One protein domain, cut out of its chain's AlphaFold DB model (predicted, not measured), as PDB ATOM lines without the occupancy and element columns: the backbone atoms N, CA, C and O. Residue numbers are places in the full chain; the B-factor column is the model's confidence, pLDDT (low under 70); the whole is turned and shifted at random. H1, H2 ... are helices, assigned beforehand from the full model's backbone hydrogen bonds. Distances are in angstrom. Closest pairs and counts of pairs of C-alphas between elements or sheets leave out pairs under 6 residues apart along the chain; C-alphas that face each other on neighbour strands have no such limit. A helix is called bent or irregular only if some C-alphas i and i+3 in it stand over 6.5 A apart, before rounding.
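What this domain is: This is residues 250 to 418 of the 418 residues of the protein "Putative condensin-2 complex subunit D3-like" of Stichopus japonicus (UniProt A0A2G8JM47). Five helices, H1 to H5, make an up-and-down bundle, with H2, H3, H4 and H5 as its core and H1 at one end, where it meets H2 but not H4 or H5. At the other end H6 runs beside H4, and H7 packs slantwise on H5; residues 287 to 292 of the loop before H2 stick out. The printed part has 169 residues with seven named helices, H1 to H7 in chain order, and no named strand: the class is all helix. It is compact, with a radius of gyration of the C-alphas of 16.5 A and spans of 52, 44 and 32 A.

Where its parts are: Begin at Lys 250; residues 250 to 269 hold no named element. Find C-alpha 270 at (-19.736, 11.467, 7.210); from there H1 runs to residue 282. H2 is residues 295 to 307, and H3, the longest, runs 30.3 A from 324 to 344. H4 covers 346 to 362, 25.1 A, starting at C-alpha 346 at (-48.657, 13.029, 10.354). Next come H5, 367 to 381, and H6, 386 to 400, each 20.7 A long. H7, 406 to 415, ends at C-alpha 415, at (-42.034, -1.077, 31.109). H2, H4 and H7 are irregular: C-alphas 302 and 305, 347 and 350, and 408 and 411 are each 7.0 A apart.

How they stand to each other: In the bundle each helix runs against the one before it, and each such pair is a helical hairpin. Look first at Gly 282 and Leu 296, the closest C-alphas of H1 and H2, 4.0 A apart; H1 touches H2 with residues 278 to 282 alone. H2 touches H3 at a shallow tilt of 23 degrees, closest at C-alphas 307 and 330, 4.9 A. H2 also touches H4, closest at C-alphas 297 and 351, 4.8 A. H3 touches H4 with residues 337 to 341 alone, closest at C-alphas 341 and 348, 5.7 A. H4 and H5 touch at 11 degrees, a shallow tilt, closest at C-alphas 356 and 377, 6.3 A. H7 touches H5 at a steep tilt of 55 degrees, closest at C-alphas 374 and 412, 5.7 A. H6 and H4 are close but not clearly touching, closest at C-alphas 392 and 353, 7.2 A. H1 and H6 are apart. Every O i to N i+4 pair is within hydrogen-bond range in H1, H3, H5 and H6; the counts are 7 of 9 in H2, 11 of 13 in H4 and 2 of 6 in H7, where 3 of 7 O i to N i+3 pairs are within range.

The domain as a whole: The C-alphas of Ala 265 and Val 403 are the two farthest apart, 53.1 A. The printed part has no cut and ends at His 418, the chain's last residue. The links H1 to H2 and H2 to H3 are long; the other four are tight. Mean pLDDT of the printed part is 80.7, and 37 residues are under 70, among them 285 to 292 and 402 to 418.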
ATOM      1  N   LYS A 250     -22.721   4.775  10.142       87.06
ATOM      2  CA  LYS A 250     -22.024   3.895  11.094       87.06
ATOM      3  C   LYS A 250     -20.566   4.312  11.336       87.06
ATOM      4  O   LYS A 250     -19.876   3.660  12.124       87.06
ATOM      5  N   SER A 251     -20.096   5.375  10.676       79.75
ATOM      6  CA  SER A 251     -18.753   5.937  10.860       79.75
ATOM      7  C   SER A 251     -18.492   6.285  12.335       79.75
ATOM      8  O   SER A 251     -19.361   6.809  13.029       79.75
ATOM      9  N   THR A 252     -17.284   5.995  12.832       65.75
ATOM     10  CA  THR A 252     -16.862   6.130  14.246       65.75
ATOM     11  C   THR A 252     -16.672   7.570  14.734       65.75
ATOM     12  O   THR A 252     -16.178   7.793  15.842       65.75
ATOM     13  N   GLU A 253     -17.032   8.557  13.922       68.25
ATOM     14  CA  GLU A 253     -16.753   9.963  14.188       68.25
ATOM     15  C   GLU A 253     -17.545  10.472  15.403       68.25
ATOM     16  O   GLU A 253     -18.761  10.313  15.505       68.25
ATOM     17  N   GLN A 254     -16.834  11.079  16.356       58.88
ATOM     18  CA  GLN A 254     -17.411  11.595  17.598       58.88
ATOM     19  C   GLN A 254     -17.927  13.020  17.385       58.88
ATOM     20  O   GLN A 254     -17.307  13.984  17.829       58.88
ATOM     21  N   HIS A 255     -19.065  13.158  16.708       62.78
ATOM     22  CA  HIS A 255     -19.743  14.444  16.567       62.78
ATOM     23  C   HIS A 255     -21.229  14.306  16.884       62.78
ATOM     24  O   HIS A 255     -21.890  13.375  16.428       62.78
ATOM     25  N   ASN A 256     -21.754  15.252  17.666       70.50
ATOM     26  CA  ASN A 256     -23.196  15.387  17.831       70.50
ATOM     27  C   ASN A 256     -23.786  15.774  16.475       70.50
ATOM     28  O   ASN A 256     -23.345  16.746  15.858       70.50
ATOM     29  N   VAL A 257     -24.757  14.996  16.009       80.06
ATOM     30  CA  VAL A 257     -25.394  15.241  14.718       80.06
ATOM     31  C   VAL A 257     -26.457  16.313  14.901       80.06
ATOM     32  O   VAL A 257     -27.437  16.111  15.614       80.06
ATOM     33  N   ASP A 258     -26.265  17.454  14.246       82.38
ATOM     34  CA  ASP A 258     -27.328  18.438  14.080       82.38
ATOM     35  C   ASP A 258     -28.230  18.017  12.916       82.38
ATOM     36  O   ASP A 258     -27.835  18.075  11.749       82.38
ATOM     37  N   PHE A 259     -29.442  17.574  13.247       84.38
ATOM     38  CA  PHE A 259     -30.444  17.178  12.263       84.38
ATOM     39  C   PHE A 259     -31.214  18.369  11.670       84.38
ATOM     40  O   PHE A 259     -31.918  18.188  10.673       84.38
ATOM     41  N   GLU A 260     -31.121  19.574  12.245       82.81
ATOM     42  CA  GLU A 260     -31.849  20.755  11.763       82.81
ATOM     43  C   GLU A 260     -31.122  21.486  10.633       82.81
ATOM     44  O   GLU A 260     -31.785  22.041   9.748       82.81
ATOM     45  N   SER A 261     -29.785  21.453  10.623       80.19
ATOM     46  CA  SER A 261     -28.993  22.138   9.599       80.19
ATOM     47  C   SER A 261     -29.411  21.734   8.182       80.19
ATOM     48  O   SER A 261     -29.497  20.558   7.819       80.19
ATOM     49  N   ARG A 262     -29.662  22.754   7.359       77.19
ATOM     50  CA  ARG A 262     -29.851  22.630   5.905       77.19
ATOM     51  C   ARG A 262     -28.615  23.056   5.124       77.19
ATOM     52  O   ARG A 262     -28.604  22.942   3.901       77.19
ATOM     53  N   ASP A 263     -27.600  23.563   5.815       84.88
ATOM     54  CA  ASP A 263     -26.399  24.064   5.175       84.88
ATOM     55  C   ASP A 263     -25.422  22.915   4.925       84.88
ATOM     56  O   ASP A 263     -24.726  22.447   5.829       84.88
ATOM     57  N   VAL A 264     -25.344  22.479   3.669       86.75
ATOM     58  CA  VAL A 264     -24.423  21.419   3.246       86.75
ATOM     59  C   VAL A 264     -22.959  21.832   3.451       86.75
ATOM     60  O   VAL A 264     -22.102  20.975   3.675       86.75
ATOM     61  N   ALA A 265     -22.641  23.132   3.404       85.62
ATOM     62  CA  ALA A 265     -21.274  23.602   3.627       85.62
ATOM     63  C   ALA A 265     -20.815  23.364   5.076       85.62
ATOM     64  O   ALA A 265     -19.634  23.092   5.299       85.62
ATOM     65  N   SER A 266     -21.754  23.382   6.030       84.00
ATOM     66  CA  SER A 266     -21.504  23.135   7.457       84.00
ATOM     67  C   SER A 266     -21.235  21.666   7.816       84.00
ATOM     68  O   SER A 266     -20.847  21.372   8.947       84.00
ATOM     69  N   VAL A 267     -21.420  20.731   6.874       87.56
ATOM     70  CA  VAL A 267     -21.220  19.297   7.120       87.56
ATOM     71  C   VAL A 267     -19.748  19.014   7.420       87.56
ATOM     72  O   VAL A 267     -18.865  19.252   6.592       87.56
ATOM     73  N   SER A 268     -19.494  18.477   8.612       86.44
ATOM     74  CA  SER A 268     -18.143  18.241   9.142       86.44
ATOM     75  C   SER A 268     -17.769  16.762   9.264       86.44
ATOM     76  O   SER A 268     -16.598  16.441   9.438       86.44
ATOM     77  N   SER A 269     -18.751  15.865   9.164       89.69
ATOM     78  CA  SER A 269     -18.586  14.421   9.355       89.69
ATOM     79  C   SER A 269     -19.412  13.629   8.344       89.69
ATOM     80  O   SER A 269     -20.442  14.108   7.850       89.69
ATOM     81  N   PHE A 270     -18.991  12.392   8.071       91.50
ATOM     82  CA  PHE A 270     -19.736  11.467   7.210       91.50
ATOM     83  C   PHE A 270     -21.107  11.159   7.798       91.50
ATOM     84  O   PHE A 270     -22.103  11.160   7.077       91.50
ATOM     85  N   THR A 271     -21.171  10.972   9.118       90.94
ATOM     86  CA  THR A 271     -22.416  10.694   9.837       90.94
ATOM     87  C   THR A 271     -23.426  11.829   9.660       90.94
ATOM     88  O   THR A 271     -24.581  11.574   9.316       90.94
ATOM     89  N   GLN A 272     -22.997  13.087   9.820       91.00
ATOM     90  CA  GLN A 272     -23.867  14.249   9.625       91.00
ATOM     91  C   GLN A 272     -24.356  14.362   8.174       91.00
ATOM     92  O   GLN A 272     -25.557  14.507   7.946       91.00
ATOM     93  N   GLY A 273     -23.453  14.251   7.192       91.56
ATOM     94  CA  GLY A 273     -23.821  14.326   5.773       91.56
ATOM     95  C   GLY A 273     -24.770  13.201   5.351       91.56
ATOM     96  O   GLY A 273     -25.743  13.439   4.637       91.56
ATOM     97  N   ALA A 274     -24.544  11.990   5.859       94.19
ATOM     98  CA  ALA A 274     -25.386  10.837   5.589       94.19
ATOM     99  C   ALA A 274     -26.809  11.013   6.134       94.19
ATOM    100  O   ALA A 274     -27.775  10.842   5.388       94.19
ATOM    101  N   PHE A 275     -26.962  11.423   7.399       94.00
ATOM    102  CA  PHE A 275     -28.287  11.702   7.965       94.00
ATOM    103  C   PHE A 275     -28.985  12.877   7.279       94.00
ATOM    104  O   PHE A 275     -30.200  12.827   7.085       94.00
ATOM    105  N   MET A 276     -28.240  13.898   6.849       92.50
ATOM    106  CA  MET A 276     -28.789  14.995   6.053       92.50
ATOM    107  C   MET A 276     -29.356  14.487   4.717       92.50
ATOM    108  O   MET A 276     -30.493  14.812   4.371       92.50
ATOM    109  N   GLY A 277     -28.621  13.629   4.002       91.94
ATOM    110  CA  GLY A 277     -29.105  12.969   2.784       91.94
ATOM    111  C   GLY A 277     -30.347  12.105   3.032       91.94
ATOM    112  O   GLY A 277     -31.351  12.251   2.332       91.94
ATOM    113  N   LEU A 278     -30.328  11.268   4.077       93.25
ATOM    114  CA  LEU A 278     -31.460  10.412   4.461       93.25
ATOM    115  C   LEU A 278     -32.706  11.217   4.848       93.25
ATOM    116  O   LEU A 278     -33.813  10.836   4.469       93.25
ATOM    117  N   LYS A 279     -32.549  12.347   5.552       92.12
ATOM    118  CA  LYS A 279     -33.650  13.278   5.858       92.12
ATOM    119  C   LYS A 279     -34.302  13.779   4.574       92.12
ATOM    120  O   LYS A 279     -35.528  13.779   4.467       92.12
ATOM    121  N   CYS A 280     -33.491  14.183   3.596       89.69
ATOM    122  CA  CYS A 280     -33.976  14.713   2.326       89.69
ATOM    123  C   CYS A 280     -34.717  13.649   1.508       89.69
ATOM    124  O   CYS A 280     -35.806  13.925   1.006       89.69
ATOM    125  N   LEU A 281     -34.173  12.429   1.438       89.25
ATOM    126  CA  LEU A 281     -34.819  11.291   0.772       89.25
ATOM    127  C   LEU A 281     -36.123  10.890   1.470       89.25
ATOM    128  O   LEU A 281     -37.147  10.729   0.813       89.25
ATOM    129  N   GLY A 282     -36.115  10.790   2.801       87.69
ATOM    130  CA  GLY A 282     -37.304  10.453   3.589       87.69
ATOM    131  C   GLY A 282     -38.410  11.507   3.496       87.69
ATOM    132  O   GLY A 282     -39.588  11.161   3.540       87.69
ATOM    133  N   SER A 283     -38.036  12.776   3.309       86.50
ATOM    134  CA  SER A 283     -38.964  13.906   3.156       86.50
ATOM    135  C   SER A 283     -39.440  14.126   1.715       86.50
ATOM    136  O   SER A 283     -40.211  15.057   1.460       86.50
ATOM    137  N   ALA A 284     -38.985  13.317   0.753       80.94
ATOM    138  CA  ALA A 284     -39.415  13.436  -0.634       80.94
ATOM    139  C   ALA A 284     -40.934  13.209  -0.751       80.94
ATOM    140  O   ALA A 284     -41.509  12.336  -0.101       80.94
ATOM    141  N   HIS A 285     -41.600  14.027  -1.570       62.97
ATOM    142  CA  HIS A 285     -43.052  13.961  -1.719       62.97
ATOM    143  C   HIS A 285     -43.456  12.643  -2.379       62.97
ATOM    144  O   HIS A 285     -43.030  12.349  -3.494       62.97
ATOM    145  N   HIS A 286     -44.309  11.883  -1.696       57.75
ATOM    146  CA  HIS A 286     -45.035  10.762  -2.281       57.75
ATOM    147  C   HIS A 286     -46.190  11.321  -3.121       57.75
ATOM    148  O   HIS A 286     -46.914  12.208  -2.660       57.75
ATOM    149  N   THR A 287     -46.342  10.852  -4.358       49.19
ATOM    150  CA  THR A 287     -47.575  11.063  -5.118       49.19
ATOM    151  C   THR A 287     -48.633  10.123  -4.554       49.19
ATOM    152  O   THR A 287     -48.548   8.901  -4.717       49.19
ATOM    153  N   GLU A 288     -49.613  10.704  -3.860       43.25
ATOM    154  CA  GLU A 288     -50.774   9.984  -3.338       43.25
ATOM    155  C   GLU A 288     -51.391   9.123  -4.454       43.25
ATOM    156  O   GLU A 288     -51.691   9.620  -5.539       43.25
ATOM    157  N   GLY A 289     -51.531   7.816  -4.203       46.94
ATOM    158  CA  GLY A 289     -52.074   6.853  -5.169       46.94
ATOM    159  C   GLY A 289     -51.048   6.007  -5.933       46.94
ATOM    160  O   GLY A 289     -51.454   5.209  -6.772       46.94
ATOM    161  N   SER A 290     -49.743   6.126  -5.657       58.09
ATOM    162  CA  SER A 290     -48.766   5.144  -6.154       58.09
ATOM    163  C   SER A 290     -48.675   3.914  -5.236       58.09
ATOM    164  O   SER A 290     -48.558   4.057  -4.021       58.09
ATOM    165  N   ASP A 291     -48.641   2.710  -5.821       60.25
ATOM    166  CA  ASP A 291     -48.393   1.429  -5.120       60.25
ATOM    167  C   ASP A 291     -46.969   1.324  -4.524       60.25
ATOM    168  O   ASP A 291     -46.584   0.303  -3.952       60.25
ATOM    169  N   LYS A 292     -46.150   2.372  -4.667       68.94
ATOM    170  CA  LYS A 292     -44.750   2.383  -4.244       68.94
ATOM    171  C   LYS A 292     -44.629   2.630  -2.743       68.94
ATOM    172  O   LYS A 292     -45.293   3.506  -2.180       68.94
ATOM    173  N   MET A 293     -43.712   1.896  -2.110       74.19
ATOM    174  CA  MET A 293     -43.375   2.064  -0.697       74.19
ATOM    175  C   MET A 293     -42.943   3.517  -0.410       74.19
ATOM    176  O   MET A 293     -42.146   4.070  -1.171       74.19
ATOM    177  N   PRO A 294     -43.417   4.147   0.682       81.69
ATOM    178  CA  PRO A 294     -43.011   5.506   1.021       81.69
ATOM    179  C   PRO A 294     -41.485   5.623   1.189       81.69
ATOM    180  O   PRO A 294     -40.895   4.771   1.864       81.69
ATOM    181  N   PRO A 295     -40.838   6.690   0.679       85.19
ATOM    182  CA  PRO A 295     -39.391   6.892   0.819       85.19
ATOM    183  C   PRO A 295     -38.901   6.823   2.272       85.19
ATOM    184  O   PRO A 295     -37.862   6.235   2.561       85.19
ATOM    185  N   LEU A 296     -39.687   7.345   3.219       90.81
ATOM    186  CA  LEU A 296     -39.368   7.254   4.643       90.81
ATOM    187  C   LEU A 296     -39.386   5.809   5.172       90.81
ATOM    188  O   LEU A 296     -38.539   5.442   5.985       90.81
ATOM    189  N   THR A 297     -40.313   4.971   4.698       91.81
ATOM    190  CA  THR A 297     -40.349   3.544   5.061       91.81
ATOM    191  C   THR A 297     -39.098   2.830   4.544       91.81
ATOM    192  O   THR A 297     -38.533   2.003   5.259       91.81
ATOM    193  N   LEU A 298     -38.612   3.192   3.349       91.06
ATOM    194  CA  LEU A 298     -37.354   2.672   2.807       91.06
ATOM    195  C   LEU A 298     -36.155   3.036   3.693       91.06
ATOM    196  O   LEU A 298     -35.372   2.161   4.056       91.06
ATOM    197  N   VAL A 299     -36.045   4.304   4.098       93.94
ATOM    198  CA  VAL A 299     -34.986   4.765   5.012       93.94
ATOM    199  C   VAL A 299     -35.017   3.981   6.327       93.94
ATOM    200  O   VAL A 299     -33.989   3.470   6.771       93.94
ATOM    201  N   PHE A 300     -36.195   3.821   6.930       94.94
ATOM    202  CA  PHE A 300     -36.349   3.068   8.176       94.94
ATOM    203  C   PHE A 300     -36.048   1.575   8.028       94.94
ATOM    204  O   PHE A 300     -35.463   0.989   8.939       94.94
ATOM    205  N   LYS A 301     -36.382   0.970   6.881       93.19
ATOM    206  CA  LYS A 301     -36.017  -0.416   6.563       93.19
ATOM    207  C   LYS A 301     -34.500  -0.605   6.622       93.19
ATOM    208  O   LYS A 301     -34.041  -1.507   7.314       93.19
ATOM    209  N   TYR A 302     -33.730   0.256   5.955       92.69
ATOM    210  CA  TYR A 302     -32.266   0.159   5.960       92.69
ATOM    211  C   TYR A 302     -31.640   0.546   7.305       92.69
ATOM    212  O   TYR A 302     -30.603  -0.001   7.666       92.69
ATOM    213  N   LEU A 303     -32.268   1.437   8.079       93.75
ATOM    214  CA  LEU A 303     -31.797   1.824   9.415       93.75
ATOM    215  C   LEU A 303     -32.064   0.745  10.487       93.75
ATOM    216  O   LEU A 303     -31.464   0.776  11.564       93.75
ATOM    217  N   MET A 304     -32.941  -0.222  10.203       91.62
ATOM    218  CA  MET A 304     -33.378  -1.256  11.147       91.62
ATOM    219  C   MET A 304     -32.227  -2.046  11.795       91.62
ATOM    220  O   MET A 304     -32.244  -2.166  13.022       91.62
ATOM    221  N   PRO A 305     -31.192  -2.517  11.070       90.94
ATOM    222  CA  PRO A 305     -30.078  -3.232  11.692       90.94
ATOM    223  C   PRO A 305     -29.330  -2.381  12.728       90.94
ATOM    224  O   PRO A 305     -28.934  -2.889  13.777       90.94
ATOM    225  N   SER A 306     -29.202  -1.068  12.492       90.38
ATOM    226  CA  SER A 306     -28.595  -0.122  13.440       90.38
ATOM    227  C   SER A 306     -29.451   0.058  14.700       90.38
ATOM    228  O   SER A 306     -28.918   0.097  15.808       90.38
ATOM    229  N   LEU A 307     -30.779   0.120  14.550       91.38
ATOM    230  CA  LEU A 307     -31.728   0.229  15.669       91.38
ATOM    231  C   LEU A 307     -31.772  -1.047  16.526       91.38
ATOM    232  O   LEU A 307     -31.968  -0.978  17.740       91.38
ATOM    233  N   LEU A 308     -31.564  -2.205  15.899       88.81
ATOM    234  CA  LEU A 308     -31.528  -3.515  16.551       88.81
ATOM    235  C   LEU A 308     -30.136  -3.907  17.068       88.81
ATOM    236  O   LEU A 308     -30.004  -4.942  17.721       88.81
ATOM    237  N   MET A 309     -29.119  -3.069  16.830       88.38
ATOM    238  CA  MET A 309     -27.723  -3.312  17.216       88.38
ATOM    239  C   MET A 309     -27.140  -4.599  16.599       88.38
ATOM    240  O   MET A 309     -26.334  -5.283  17.234       88.38
ATOM    241  N   LEU A 310     -27.555  -4.939  15.376       84.38
ATOM    242  CA  LEU A 310     -27.064  -6.113  14.649       84.38
ATOM    243  C   LEU A 310     -25.651  -5.848  14.108       84.38
ATOM    244  O   LEU A 310     -25.325  -4.731  13.697       84.38
ATOM    245  N   MET A 311     -24.803  -6.874  14.128       71.44
ATOM    246  CA  MET A 311     -23.384  -6.780  13.784       71.44
ATOM    247  C   MET A 311     -23.017  -7.668  12.594       71.44
ATOM    248  O   MET A 311     -23.397  -8.837  12.534       71.44
ATOM    249  N   GLY A 312     -22.161  -7.137  11.717       63.38
ATOM    250  CA  GLY A 312     -21.602  -7.865  10.577       63.38
ATOM    251  C   GLY A 312     -22.602  -8.119   9.445       63.38
ATOM    252  O   GLY A 312     -23.751  -7.695   9.503       63.38
ATOM    253  N   GLU A 313     -22.135  -8.821   8.413       53.22
ATOM    254  CA  GLU A 313     -22.908  -9.141   7.200       53.22
ATOM    255  C   GLU A 313     -24.061 -10.123   7.474       53.22
ATOM    256  O   GLU A 313     -25.089 -10.070   6.813       53.22
ATOM    257  N   ASN A 314     -23.926 -10.967   8.503       56.97
ATOM    258  CA  ASN A 314     -24.934 -11.960   8.892       56.97
ATOM    259  C   ASN A 314     -25.947 -11.438   9.926       56.97
ATOM    260  O   ASN A 314     -26.659 -12.242  10.526       56.97
ATOM    261  N   GLU A 315     -25.958 -10.127  10.198       64.69
ATOM    262  CA  GLU A 315     -26.861  -9.492  11.171       64.69
ATOM    263  C   GLU A 315     -26.854 -10.183  12.552       64.69
ATOM    264  O   GLU A 315     -27.869 -10.346  13.230       64.69
ATOM    265  N   GLY A 316     -25.667 -10.619  12.976       65.69
ATOM    266  CA  GLY A 316     -25.469 -11.376  14.201       65.69
ATOM    267  C   GLY A 316     -25.519 -10.508  15.457       65.69
ATOM    268  O   GLY A 316     -25.392  -9.287  15.433       65.69
ATOM    269  N   VAL A 317     -25.651 -11.167  16.602       75.25
ATOM    270  CA  VAL A 317     -25.726 -10.530  17.921       75.25
ATOM    271  C   VAL A 317     -24.410 -10.774  18.654       75.25
ATOM    272  O   VAL A 317     -23.911 -11.901  18.655       75.25
ATOM    273  N   ALA A 318     -23.846  -9.760  19.319       66.88
ATOM    274  CA  ALA A 318     -22.595  -9.919  20.066       66.88
ATOM    275  C   ALA A 318     -22.701 -11.043  21.102       66.88
ATOM    276  O   ALA A 318     -23.714 -11.155  21.799       66.88
ATOM    277  N   ALA A 319     -21.663 -11.882  21.202       61.69
ATOM    278  CA  ALA A 319     -21.675 -13.055  22.073       61.69
ATOM    279  C   ALA A 319     -21.825 -12.672  23.554       61.69
ATOM    280  O   ALA A 319     -22.700 -13.231  24.215       61.69
ATOM    281  N   ASN A 320     -21.055 -11.673  24.012       68.31
ATOM    282  CA  ASN A 320     -20.896 -11.375  25.438       68.31
ATOM    283  C   ASN A 320     -21.388  -9.982  25.851       68.31
ATOM    284  O   ASN A 320     -22.137  -9.903  26.809       68.31
ATOM    285  N   ASN A 321     -20.995  -8.913  25.147       76.94
ATOM    286  CA  ASN A 321     -21.363  -7.529  25.476       76.94
ATOM    287  C   ASN A 321     -21.578  -6.714  24.197       76.94
ATOM    288  O   ASN A 321     -20.886  -6.944  23.203       76.94
ATOM    289  N   ILE A 322     -22.487  -5.737  24.235       82.38
ATOM    290  CA  ILE A 322     -22.729  -4.806  23.122       82.38
ATOM    291  C   ILE A 322     -21.646  -3.715  23.121       82.38
ATOM    292  O   ILE A 322     -21.588  -2.935  24.078       82.38
ATOM    293  N   PRO A 323     -20.818  -3.594  22.065       85.75
ATOM    294  CA  PRO A 323     -19.794  -2.554  21.980       85.75
ATOM    295  C   PRO A 323     -20.371  -1.138  22.101       85.75
ATOM    296  O   PRO A 323     -21.421  -0.832  21.532       85.75
ATOM    297  N   GLN A 324     -19.655  -0.239  22.787       85.44
ATOM    298  CA  GLN A 324     -20.105   1.146  22.995       85.44
ATOM    299  C   GLN A 324     -20.379   1.886  21.679       85.44
ATOM    300  O   GLN A 324     -21.324   2.666  21.601       85.44
ATOM    301  N   GLN A 325     -19.585   1.630  20.638       84.38
ATOM    302  CA  GLN A 325     -19.790   2.219  19.315       84.38
ATOM    303  C   GLN A 325     -21.168   1.868  18.744       84.38
ATOM    304  O   GLN A 325     -21.876   2.749  18.269       84.38
ATOM    305  N   ILE A 326     -21.587   0.605  18.847       86.56
ATOM    306  CA  ILE A 326     -22.895   0.158  18.353       86.56
ATOM    307  C   ILE A 326     -24.024   0.797  19.159       86.56
ATOM    308  O   ILE A 326     -25.033   1.209  18.589       86.56
ATOM    309  N   GLN A 327     -23.840   0.963  20.471       88.00
ATOM    310  CA  GLN A 327     -24.814   1.681  21.294       88.00
ATOM    311  C   GLN A 327     -24.959   3.150  20.875       88.00
ATOM    312  O   GLN A 327     -26.079   3.660  20.873       88.00
ATOM    313  N   ARG A 328     -23.857   3.815  20.492       88.44
ATOM    314  CA  ARG A 328     -23.884   5.191  19.967       88.44
ATOM    315  C   ARG A 328     -24.579   5.263  18.613       88.44
ATOM    316  O   ARG A 328     -25.482   6.075  18.466       88.44
ATOM    317  N   ILE A 329     -24.237   4.372  17.677       89.75
ATOM    318  CA  ILE A 329     -24.898   4.287  16.363       89.75
ATOM    319  C   ILE A 329     -26.412   4.132  16.546       89.75
ATOM    320  O   ILE A 329     -27.191   4.879  15.955       89.75
ATOM    321  N   LYS A 330     -26.834   3.211  17.421       92.00
ATOM    322  CA  LYS A 330     -28.245   3.024  17.771       92.00
ATOM    323  C   LYS A 330     -28.857   4.300  18.355       92.00
ATOM    324  O   LYS A 330     -29.951   4.678  17.954       92.00
ATOM    325  N   GLN A 331     -28.179   4.966  19.289       91.56
ATOM    326  CA  GLN A 331     -28.679   6.198  19.904       91.56
ATOM    327  C   GLN A 331     -28.927   7.294  18.857       91.56
ATOM    328  O   GLN A 331     -30.025   7.844  18.813       91.56
ATOM    329  N   THR A 332     -27.953   7.555  17.984       91.69
ATOM    330  CA  THR A 332     -28.079   8.553  16.912       91.69
ATOM    331  C   THR A 332     -29.165   8.162  15.905       91.69
ATOM    332  O   THR A 332     -29.934   9.014  15.470       91.69
ATOM    333  N   ALA A 333     -29.301   6.870  15.582       94.25
ATOM    334  CA  ALA A 333     -30.378   6.375  14.725       94.25
ATOM    335  C   ALA A 333     -31.772   6.597  15.343       94.25
ATOM    336  O   ALA A 333     -32.695   7.010  14.644       94.25
ATOM    337  N   VAL A 334     -31.936   6.368  16.652       94.56
ATOM    338  CA  VAL A 334     -33.198   6.644  17.362       94.56
ATOM    339  C   VAL A 334     -33.498   8.141  17.388       94.56
ATOM    340  O   VAL A 334     -34.631   8.540  17.135       94.56
ATOM    341  N   GLU A 335     -32.495   8.978  17.662       93.88
ATOM    342  CA  GLU A 335     -32.640  10.439  17.628       93.88
ATOM    343  C   GLU A 335     -33.066  10.936  16.244       93.88
ATOM    344  O   GLU A 335     -33.973  11.763  16.152       93.88
ATOM    345  N   PHE A 336     -32.505  10.363  15.177       95.25
ATOM    346  CA  PHE A 336     -32.928  10.643  13.808       95.25
ATOM    347  C   PHE A 336     -34.398  10.269  13.565       95.25
ATOM    348  O   PHE A 336     -35.149  11.076  13.021       95.25
ATOM    349  N   VAL A 337     -34.846   9.082  13.996       95.94
ATOM    350  CA  VAL A 337     -36.262   8.674  13.868       95.94
ATOM    351  C   VAL A 337     -37.178   9.648  14.615       95.94
ATOM    352  O   VAL A 337     -38.165  10.112  14.043       95.94
ATOM    353  N   CYS A 338     -36.840  10.007  15.856       95.06
ATOM    354  CA  CYS A 338     -37.594  10.994  16.634       95.06
ATOM    355  C   CYS A 338     -37.628  12.366  15.941       95.06
ATOM    356  O   CYS A 338     -38.683  12.994  15.878       95.06
ATOM    357  N   HIS A 339     -36.507  12.811  15.369       94.31
ATOM    358  CA  HIS A 339     -36.455  14.046  14.590       94.31
ATOM    359  C   HIS A 339     -37.372  13.982  13.358       94.31
ATOM    360  O   HIS A 339     -38.114  14.930  13.108       94.31
ATOM    361  N   MET A 340     -37.394  12.866  12.620       94.00
ATOM    362  CA  MET A 340     -38.277  12.699  11.457       94.00
ATOM    363  C   MET A 340     -39.765  12.739  11.830       94.00
ATOM    364  O   MET A 340     -40.558  13.301  11.071       94.00
ATOM    365  N   ILE A 341     -40.141  12.205  13.000       94.00
ATOM    366  CA  ILE A 341     -41.510  12.304  13.533       94.00
ATOM    367  C   ILE A 341     -41.900  13.770  13.732       94.00
ATOM    368  O   ILE A 341     -42.924  14.213  13.210       94.00
ATOM    369  N   SER A 342     -41.055  14.536  14.424       93.38
ATOM    370  CA  SER A 342     -41.287  15.963  14.672       93.38
ATOM    371  C   SER A 342     -41.267  16.795  13.386       93.38
ATOM    372  O   SER A 342     -42.054  17.726  13.241       93.38
ATOM    373  N   HIS A 343     -40.387  16.460  12.438       90.88
ATOM    374  CA  HIS A 343     -40.190  17.219  11.202       90.88
ATOM    375  C   HIS A 343     -41.322  17.022  10.184       90.88
ATOM    376  O   HIS A 343     -41.765  17.982   9.554       90.88
ATOM    377  N   MET A 344     -41.775  15.780   9.989       89.19
ATOM    378  CA  MET A 344     -42.780  15.441   8.974       89.19
ATOM    379  C   MET A 344     -44.206  15.344   9.531       89.19
ATOM    380  O   MET A 344     -45.159  15.313   8.745       89.19
ATOM    381  N   GLY A 345     -44.367  15.273  10.856       89.38
ATOM    382  CA  GLY A 345     -45.664  15.145  11.516       89.38
ATOM    383  C   GLY A 345     -46.437  13.922  11.025       89.38
ATOM    384  O   GLY A 345     -45.869  12.839  10.857       89.38
ATOM    385  N   GLU A 346     -47.725  14.105  10.730       88.44
ATOM    386  CA  GLU A 346     -48.657  13.029  10.354       88.44
ATOM    387  C   GLU A 346     -48.184  12.166   9.181       88.44
ATOM    388  O   GLU A 346     -48.407  10.953   9.166       88.44
ATOM    389  N   LYS A 347     -47.440  12.755   8.237       87.12
ATOM    390  CA  LYS A 347     -46.899  12.044   7.069       87.12
ATOM    391  C   LYS A 347     -45.916  10.935   7.453       87.12
ATOM    392  O   LYS A 347     -45.730   9.989   6.692       87.12
ATOM    393  N   SER A 348     -45.289  11.034   8.626       90.25
ATOM    394  CA  SER A 348     -44.352  10.019   9.116       90.25
ATOM    395  C   SER A 348     -45.037   8.834   9.796       90.25
ATOM    396  O   SER A 348     -44.484   7.733   9.790       90.25
ATOM    397  N   PHE A 349     -46.238   9.017  10.356       91.00
ATOM    398  CA  PHE A 349     -46.812   8.083  11.333       91.00
ATOM    399  C   PHE A 349     -47.017   6.676  10.768       91.00
ATOM    400  O   PHE A 349     -46.754   5.695  11.461       91.00
ATOM    401  N   GLY A 350     -47.417   6.563   9.496       90.88
ATOM    402  CA  GLY A 350     -47.531   5.269   8.818       90.88
ATOM    403  C   GLY A 350     -46.192   4.528   8.735       90.88
ATOM    404  O   GLY A 350     -46.108   3.363   9.120       90.88
ATOM    405  N   SER A 351     -45.128   5.222   8.317       92.56
ATOM    406  CA  SER A 351     -43.778   4.643   8.216       92.56
ATOM    407  C   SER A 351     -43.219   4.268   9.591       92.56
ATOM    408  O   SER A 351     -42.617   3.207   9.752       92.56
ATOM    409  N   VAL A 352     -43.449   5.111  10.604       94.56
ATOM    410  CA  VAL A 352     -43.010   4.868  11.989       94.56
ATOM    411  C   VAL A 352     -43.738   3.667  12.581       94.56
ATOM    412  O   VAL A 352     -43.114   2.826  13.222       94.56
ATOM    413  N   ARG A 353     -45.046   3.537  12.334       93.50
ATOM    414  CA  ARG A 353     -45.821   2.373  12.771       93.50
ATOM    415  C   ARG A 353     -45.237   1.081  12.206       93.50
ATOM    416  O   ARG A 353     -45.034   0.142  12.970       93.50
ATOM    417  N   VAL A 354     -44.945   1.044  10.905       93.38
ATOM    418  CA  VAL A 354     -44.317  -0.118  10.250       93.38
ATOM    419  C   VAL A 354     -42.953  -0.418  10.876       93.38
ATOM    420  O   VAL A 354     -42.693  -1.561  11.246       93.38
ATOM    421  N   LEU A 355     -42.114   0.603  11.092       95.00
ATOM    422  CA  LEU A 355     -40.822   0.442  11.764       95.00
ATOM    423  C   LEU A 355     -40.969  -0.185  13.158       95.00
ATOM    424  O   LEU A 355     -40.310  -1.181  13.448       95.00
ATOM    425  N   LEU A 356     -41.848   0.359  14.005       93.44
ATOM    426  CA  LEU A 356     -42.080  -0.152  15.360       93.44
ATOM    427  C   LEU A 356     -42.569  -1.606  15.344       93.44
ATOM    428  O   LEU A 356     -42.111  -2.422  16.144       93.44
ATOM    429  N   GLN A 357     -43.468  -1.948  14.414       92.00
ATOM    430  CA  GLN A 357     -43.942  -3.322  14.242       92.00
ATOM    431  C   GLN A 357     -42.789  -4.263  13.894       92.00
ATOM    432  O   GLN A 357     -42.649  -5.306  14.533       92.00
ATOM    433  N   HIS A 358     -41.939  -3.879  12.939       90.69
ATOM    434  CA  HIS A 358     -40.763  -4.666  12.589       90.69
ATOM    435  C   HIS A 358     -39.802  -4.794  13.768       90.69
ATOM    436  O   HIS A 358     -39.464  -5.918  14.112       90.69
ATOM    437  N   MET A 359     -39.463  -3.707  14.468       89.38
ATOM    438  CA  MET A 359     -38.588  -3.762  15.646       89.38
ATOM    439  C   MET A 359     -39.085  -4.756  16.705       89.38
ATOM    440  O   MET A 359     -38.280  -5.475  17.286       89.38
ATOM    441  N   CYS A 360     -40.399  -4.846  16.942       86.75
ATOM    442  CA  CYS A 360     -40.969  -5.825  17.873       86.75
ATOM    443  C   CYS A 360     -40.912  -7.278  17.363       86.75
ATOM    444  O   CYS A 360     -40.909  -8.204  18.175       86.75
ATOM    445  N   VAL A 361     -40.908  -7.489  16.045       85.81
ATOM    446  CA  VAL A 361     -40.921  -8.817  15.406       85.81
ATOM    447  C   VAL A 361     -39.504  -9.360  15.213       85.81
ATOM    448  O   VAL A 361     -39.280 -10.543  15.460       85.81
ATOM    449  N   THR A 362     -38.554  -8.518  14.798       85.12
ATOM    450  CA  THR A 362     -37.161  -8.889  14.488       85.12
ATOM    451  C   THR A 362     -36.187  -8.649  15.641       85.12
ATOM    452  O   THR A 362     -34.981  -8.816  15.470       85.12
ATOM    453  N   VAL A 363     -36.674  -8.282  16.833       83.81
ATOM    454  CA  VAL A 363     -35.813  -8.118  18.012       83.81
ATOM    455  C   VAL A 363     -35.039  -9.411  18.323       83.81
ATOM    456  O   VAL A 363     -35.643 -10.485  18.388       83.81
ATOM    457  N   PRO A 364     -33.720  -9.333  18.582       83.06
ATOM    458  CA  PRO A 364     -32.943 -10.488  19.013       83.06
ATOM    459  C   PRO A 364     -33.500 -11.173  20.269       83.06
ATOM    460  O   PRO A 364     -33.956 -10.516  21.204       83.06
ATOM    461  N   GLU A 365     -33.380 -12.502  20.353       77.25
ATOM    462  CA  GLU A 365     -33.908 -13.274  21.491       77.25
ATOM    463  C   GLU A 365     -33.170 -13.021  22.817       77.25
ATOM    464  O   GLU A 365     -33.699 -13.315  23.896       77.25
ATOM    465  N   LYS A 366     -31.954 -12.466  22.774       81.50
ATOM    466  CA  LYS A 366     -31.170 -12.178  23.980       81.50
ATOM    467  C   LYS A 366     -31.860 -11.121  24.840       81.50
ATOM    468  O   LYS A 366     -32.239 -10.056  24.360       81.50
ATOM    469  N   ALA A 367     -31.967 -11.394  26.142       80.00
ATOM    470  CA  ALA A 367     -32.695 -10.541  27.081       80.00
ATOM    471  C   ALA A 367     -32.183  -9.089  27.106       80.00
ATOM    472  O   ALA A 367     -32.997  -8.173  27.073       80.00
ATOM    473  N   GLU A 368     -30.863  -8.882  27.088       83.44
ATOM    474  CA  GLU A 368     -30.244  -7.548  27.071       83.44
ATOM    475  C   GLU A 368     -30.689  -6.710  25.859       83.44
ATOM    476  O   GLU A 368     -31.090  -5.555  26.009       83.44
ATOM    477  N   TYR A 369     -30.709  -7.315  24.667       85.19
ATOM    478  CA  TYR A 369     -31.154  -6.659  23.437       85.19
ATOM    479  C   TYR A 369     -32.646  -6.344  23.495       85.19
ATOM    480  O   TYR A 369     -33.034  -5.228  23.161       85.19
ATOM    481  N   ARG A 370     -33.482  -7.272  23.987       83.94
ATOM    482  CA  ARG A 370     -34.924  -7.022  24.160       83.94
ATOM    483  C   ARG A 370     -35.203  -5.838  25.077       83.94
ATOM    484  O   ARG A 370     -36.058  -5.021  24.751       83.94
ATOM    485  N   THR A 371     -34.485  -5.728  26.192       85.75
ATOM    486  CA  THR A 371     -34.655  -4.610  27.129       85.75
ATOM    487  C   THR A 371     -34.239  -3.284  26.495       85.75
ATOM    488  O   THR A 371     -34.979  -2.304  26.579       85.75
ATOM    489  N   LEU A 372     -33.088  -3.245  25.818       87.25
ATOM    490  CA  LEU A 372     -32.600  -2.029  25.166       87.25
ATOM    491  C   LEU A 372     -33.496  -1.599  24.003       87.25
ATOM    492  O   LEU A 372     -33.944  -0.457  23.987       87.25
ATOM    493  N   VAL A 373     -33.794  -2.508  23.070       88.69
ATOM    494  CA  VAL A 373     -34.691  -2.240  21.936       88.69
ATOM    495  C   VAL A 373     -36.073  -1.842  22.442       88.69
ATOM    496  O   VAL A 373     -36.668  -0.914  21.901       88.69
ATOM    497  N   GLY A 374     -36.571  -2.467  23.512       86.75
ATOM    498  CA  GLY A 374     -37.872  -2.114  24.065       86.75
ATOM    499  C   GLY A 374     -37.954  -0.725  24.659       86.75
ATOM    500  O   GLY A 374     -38.940  -0.025  24.429       86.75
ATOM    501  N   ARG A 375     -36.887  -0.268  25.311       89.88
ATOM    502  CA  ARG A 375     -36.786   1.130  25.729       89.88
ATOM    503  C   ARG A 375     -36.814   2.083  24.531       89.88
ATOM    504  O   ARG A 375     -37.498   3.101  24.594       89.88
ATOM    505  N   GLU A 376     -36.113   1.757  23.445       92.38
ATOM    506  CA  GLU A 376     -36.120   2.605  22.244       92.38
ATOM    507  C   GLU A 376     -37.488   2.605  21.539       92.38
ATOM    508  O   GLU A 376     -37.938   3.656  21.092       92.38
ATOM    509  N   VAL A 377     -38.195   1.469  21.502       92.81
ATOM    510  CA  VAL A 377     -39.576   1.379  20.988       92.81
ATOM    511  C   VAL A 377     -40.506   2.306  21.763       92.81
ATOM    512  O   VAL A 377     -41.251   3.062  21.144       92.81
ATOM    513  N   VAL A 378     -40.441   2.298  23.100       91.81
ATOM    514  CA  VAL A 378     -41.245   3.206  23.936       91.81
ATOM    515  C   VAL A 378     -40.880   4.665  23.658       91.81
ATOM    516  O   VAL A 378     -41.774   5.484  23.459       91.81
ATOM    517  N   LYS A 379     -39.584   4.987  23.569       93.81
ATOM    518  CA  LYS A 379     -39.104   6.344  23.267       93.81
ATOM    519  C   LYS A 379     -39.615   6.858  21.915       93.81
ATOM    520  O   LYS A 379     -40.050   8.000  21.822       93.81
ATOM    521  N   ILE A 380     -39.582   6.028  20.871       94.94
ATOM    522  CA  ILE A 380     -40.096   6.392  19.542       94.94
ATOM    523  C   ILE A 380     -41.626   6.528  19.577       94.94
ATOM    524  O   ILE A 380     -42.169   7.483  19.023       94.94
ATOM    525  N   LEU A 381     -42.323   5.608  20.254       93.38
ATOM    526  CA  LEU A 381     -43.783   5.619  20.391       93.38
ATOM    527  C   LEU A 381     -44.289   6.894  21.078       93.38
ATOM    528  O   LEU A 381     -45.280   7.462  20.629       93.38
ATOM    529  N   GLN A 382     -43.582   7.379  22.102       93.19
ATOM    530  CA  GLN A 382     -43.896   8.634  22.798       93.19
ATOM    531  C   GLN A 382     -43.857   9.872  21.887       93.19
ATOM    532  O   GLN A 382     -44.463  10.884  22.221       93.19
ATOM    533  N   GLY A 383     -43.175   9.804  20.736       89.94
ATOM    534  CA  GLY A 383     -43.179  10.876  19.738       89.94
ATOM    535  C   GLY A 383     -44.453  10.945  18.885       89.94
ATOM    536  O   GLY A 383     -44.680  11.948  18.215       89.94
ATOM    537  N   LEU A 384     -45.284   9.897  18.882       92.31
ATOM    538  CA  LEU A 384     -46.540   9.844  18.123       92.31
ATOM    539  C   LEU A 384     -47.708  10.453  18.924       92.31
ATOM    540  O   LEU A 384     -47.652  10.466  20.151       92.31
ATOM    541  N   PRO A 385     -48.801  10.910  18.283       92.94
ATOM    542  CA  PRO A 385     -49.993  11.365  19.001       92.94
ATOM    543  C   PRO A 385     -50.683  10.210  19.739       92.94
ATOM    544  O   PRO A 385     -50.627   9.063  19.290       92.94
ATOM    545  N   GLU A 386     -51.402  10.523  20.820       90.75
ATOM    546  CA  GLU A 386     -52.059   9.544  21.707       90.75
ATOM    547  C   GLU A 386     -52.898   8.510  20.941       90.75
ATOM    548  O   GLU A 386     -52.751   7.310  21.150       90.75
ATOM    549  N   VAL A 387     -53.682   8.945  19.951       90.56
ATOM    550  CA  VAL A 387     -54.514   8.051  19.121       90.56
ATOM    551  C   VAL A 387     -53.674   7.002  18.376       90.56
ATOM    552  O   VAL A 387     -54.051   5.829  18.276       90.56
ATOM    553  N   ALA A 388     -52.512   7.398  17.848       89.50
ATOM    554  CA  ALA A 388     -51.603   6.479  17.171       89.50
ATOM    555  C   ALA A 388     -50.906   5.543  18.170       89.50
ATOM    556  O   ALA A 388     -50.725   4.359  17.861       89.50
ATOM    557  N   GLN A 389     -50.579   6.043  19.368       90.19
ATOM    558  CA  GLN A 389     -50.019   5.235  20.450       90.19
ATOM    559  C   GLN A 389     -50.996   4.142  20.897       90.19
ATOM    560  O   GLN A 389     -50.636   2.964  20.920       90.19
ATOM    561  N   GLU A 390     -52.252   4.499  21.164       88.94
ATOM    562  CA  GLU A 390     -53.308   3.557  21.548       88.94
ATOM    563  C   GLU A 390     -53.524   2.484  20.477       88.94
ATOM    564  O   GLU A 390     -53.555   1.287  20.775       88.94
ATOM    565  N   SER A 391     -53.616   2.898  19.209       91.50
ATOM    566  CA  SER A 391     -53.774   1.973  18.083       91.50
ATOM    567  C   SER A 391     -52.606   0.986  17.975       91.50
ATOM    568  O   SER A 391     -52.810  -0.197  17.671       91.50
ATOM    569  N   PHE A 392     -51.378   1.448  18.230       90.94
ATOM    570  CA  PHE A 392     -50.199   0.591  18.253       90.94
ATOM    571  C   PHE A 392     -50.217  -0.370  19.449       90.94
ATOM    572  O   PHE A 392     -49.991  -1.566  19.268       90.94
ATOM    573  N   MET A 393     -50.567   0.102  20.647       88.19
ATOM    574  CA  MET A 393     -50.661  -0.740  21.845       88.19
ATOM    575  C   MET A 393     -51.735  -1.822  21.710       88.19
ATOM    576  O   MET A 393     -51.506  -2.974  22.082       88.19
ATOM    577  N   GLN A 394     -52.879  -1.512  21.095       88.44
ATOM    578  CA  GLN A 394     -53.896  -2.518  20.773       88.44
ATOM    579  C   GLN A 394     -53.359  -3.598  19.826       88.44
ATOM    580  O   GLN A 394     -53.628  -4.788  20.028       88.44
ATOM    581  N   TRP A 395     -52.594  -3.204  18.802       91.31
ATOM    582  CA  TRP A 395     -51.914  -4.152  17.918       91.31
ATOM    583  C   TRP A 395     -50.910  -5.013  18.696       91.31
ATOM    584  O   TRP A 395     -50.935  -6.237  18.563       91.31
ATOM    585  N   LEU A 396     -50.100  -4.400  19.562       85.50
ATOM    586  CA  LEU A 396     -49.083  -5.075  20.367       85.50
ATOM    587  C   LEU A 396     -49.699  -6.121  21.312       85.50
ATOM    588  O   LEU A 396     -49.235  -7.262  21.377       85.50
ATOM    589  N   CYS A 397     -50.795  -5.765  21.986       83.25
ATOM    590  CA  CYS A 397     -51.563  -6.667  22.842       83.25
ATOM    591  C   CYS A 397     -52.099  -7.868  22.054       83.25
ATOM    592  O   CYS A 397     -51.867  -9.008  22.461       83.25
ATOM    593  N   LYS A 398     -52.743  -7.639  20.900       84.44
ATOM    594  CA  LYS A 398     -53.221  -8.721  20.018       84.44
ATOM    595  C   LYS A 398     -52.072  -9.612  19.539       84.44
ATOM    596  O   LYS A 398     -52.202 -10.833  19.532       84.44
ATOM    597  N   TYR A 399     -50.933  -9.018  19.188       80.75
ATOM    598  CA  TYR A 399     -49.757  -9.749  18.722       80.75
ATOM    599  C   TYR A 399     -49.144 -10.632  19.825       80.75
ATOM    600  O   TYR A 399     -48.843 -11.801  19.592       80.75
ATOM    601  N   SER A 400     -49.051 -10.125  21.059       74.12
ATOM    602  CA  SER A 400     -48.499 -10.857  22.215       74.12
ATOM    603  C   SER A 400     -49.312 -12.085  22.652       74.12
ATOM    604  O   SER A 400     -48.776 -13.004  23.279       74.12
ATOM    605  N   GLN A 401     -50.603 -12.128  22.315       70.62
ATOM    606  CA  GLN A 401     -51.479 -13.261  22.621       70.62
ATOM    607  C   GLN A 401     -51.144 -14.496  21.770       70.62
ATOM    608  O   GLN A 401     -51.479 -15.622  22.155       70.62
ATOM    609  N   ASN A 402     -50.412 -14.303  20.667       68.69
ATOM    610  CA  ASN A 402     -49.965 -15.364  19.779       68.69
ATOM    611  C   ASN A 402     -48.876 -16.222  20.456       68.69
ATOM    612  O   ASN A 402     -47.844 -15.724  20.911       68.69
ATOM    613  N   VAL A 403     -49.117 -17.534  20.559       51.75
ATOM    614  CA  VAL A 403     -48.381 -18.462  21.448       51.75
ATOM    615  C   VAL A 403     -46.874 -18.515  21.148       51.75
ATOM    616  O   VAL A 403     -46.083 -18.695  22.070       51.75
ATOM    617  N   LYS A 404     -46.466 -18.273  19.893       50.44
ATOM    618  CA  LYS A 404     -45.054 -18.252  19.463       50.44
ATOM    619  C   LYS A 404     -44.272 -17.002  19.894       50.44
ATOM    620  O   LYS A 404     -43.053 -17.053  19.953       50.44
ATOM    621  N   VAL A 405     -44.944 -15.896  20.224       54.25
ATOM    622  CA  VAL A 405     -44.310 -14.574  20.448       54.25
ATOM    623  C   VAL A 405     -44.318 -14.169  21.937       54.25
ATOM    624  O   VAL A 405     -43.739 -13.164  22.355       54.25
ATOM    625  N   ARG A 406     -44.946 -14.987  22.787       46.25
ATOM    626  CA  ARG A 406     -45.249 -14.689  24.195       46.25
ATOM    627  C   ARG A 406     -44.007 -14.438  25.079       46.25
ATOM    628  O   ARG A 406     -44.136 -13.807  26.127       46.25
ATOM    629  N   CYS A 407     -42.816 -14.888  24.673       47.00
ATOM    630  CA  CYS A 407     -41.559 -14.657  25.403       47.00
ATOM    631  C   CYS A 407     -40.894 -13.300  25.110       47.00
ATOM    632  O   CYS A 407     -40.231 -12.767  25.997       47.00
ATOM    633  N   CYS A 408     -41.086 -12.707  23.924       46.84
ATOM    634  CA  CYS A 408     -40.428 -11.444  23.561       46.84
ATOM    635  C   CYS A 408     -41.116 -10.208  24.165       46.84
ATOM    636  O   CYS A 408     -40.447  -9.228  24.476       46.84
ATOM    637  N   LEU A 409     -42.433 -10.267  24.398       51.00
ATOM    638  CA  LEU A 409     -43.260  -9.098  24.746       51.00
ATOM    639  C   LEU A 409     -43.580  -8.911  26.234       51.00
ATOM    640  O   LEU A 409     -43.974  -7.817  26.630       51.00
ATOM    641  N   LYS A 410     -43.394  -9.929  27.087       49.50
ATOM    642  CA  LYS A 410     -43.691  -9.795  28.528       49.50
ATOM    643  C   LYS A 410     -42.843  -8.721  29.222       49.50
ATOM    644  O   LYS A 410     -43.319  -8.106  30.167       49.50
ATOM    645  N   HIS A 411     -41.622  -8.474  28.744       48.97
ATOM    646  CA  HIS A 411     -40.764  -7.408  29.273       48.97
ATOM    647  C   HIS A 411     -41.171  -6.017  28.751       48.97
ATOM    648  O   HIS A 411     -41.146  -5.054  29.506       48.97
ATOM    649  N   PHE A 412     -41.621  -5.925  27.494       47.03
ATOM    650  CA  PHE A 412     -42.086  -4.674  26.878       47.03
ATOM    651  C   PHE A 412     -43.316  -4.096  27.584       47.03
ATOM    652  O   PHE A 412     -43.346  -2.910  27.898       47.03
ATOM    653  N   ILE A 413     -44.310  -4.940  27.880       49.19
ATOM    654  CA  ILE A 413     -45.569  -4.512  28.515       49.19
ATOM    655  C   ILE A 413     -45.340  -4.068  29.971       49.19
ATOM    656  O   ILE A 413     -46.024  -3.170  30.448       49.19
ATOM    657  N   SER A 414     -44.347  -4.638  30.662       45.88
ATOM    658  CA  SER A 414     -44.012  -4.264  32.044       45.88
ATOM    659  C   SER A 414     -43.339  -2.891  32.166       45.88
ATOM    660  O   SER A 414     -43.404  -2.294  33.238       45.88
ATOM    661  N   CYS A 415     -42.679  -2.395  31.112       39.81
ATOM    662  CA  CYS A 415     -42.034  -1.077  31.109       39.81
ATOM    663  C   CYS A 415     -42.976   0.064  30.693       39.81
ATOM    664  O   CYS A 415     -42.675   1.209  30.999       39.81
ATOM    665  N   SER A 416     -44.095  -0.218  30.017       35.44
ATOM    666  CA  SER A 416     -45.092   0.800  29.637       35.44
ATOM    667  C   SER A 416     -46.152   1.066  30.712       35.44
ATOM    668  O   SER A 416     -47.005   1.925  30.525       35.44
ATOM    669  N   THR A 417     -46.154   0.297  31.805       33.00
ATOM    670  CA  THR A 417     -47.133   0.395  32.903       33.00
ATOM    671  C   THR A 417     -46.624   1.165  34.126       33.00
ATOM    672  O   THR A 417     -47.216   1.040  35.197       33.00
ATOM    673  N   HIS A 418     -45.550   1.948  33.988       33.34
ATOM    674  CA  HIS A 418     -45.034   2.818  35.048       33.34
ATOM    675  C   HIS A 418     -44.820   4.248  34.579       33.34
ATOM    676  O   HIS A 418     -44.270   4.420  33.469       33.34
TER     677      HIS A 418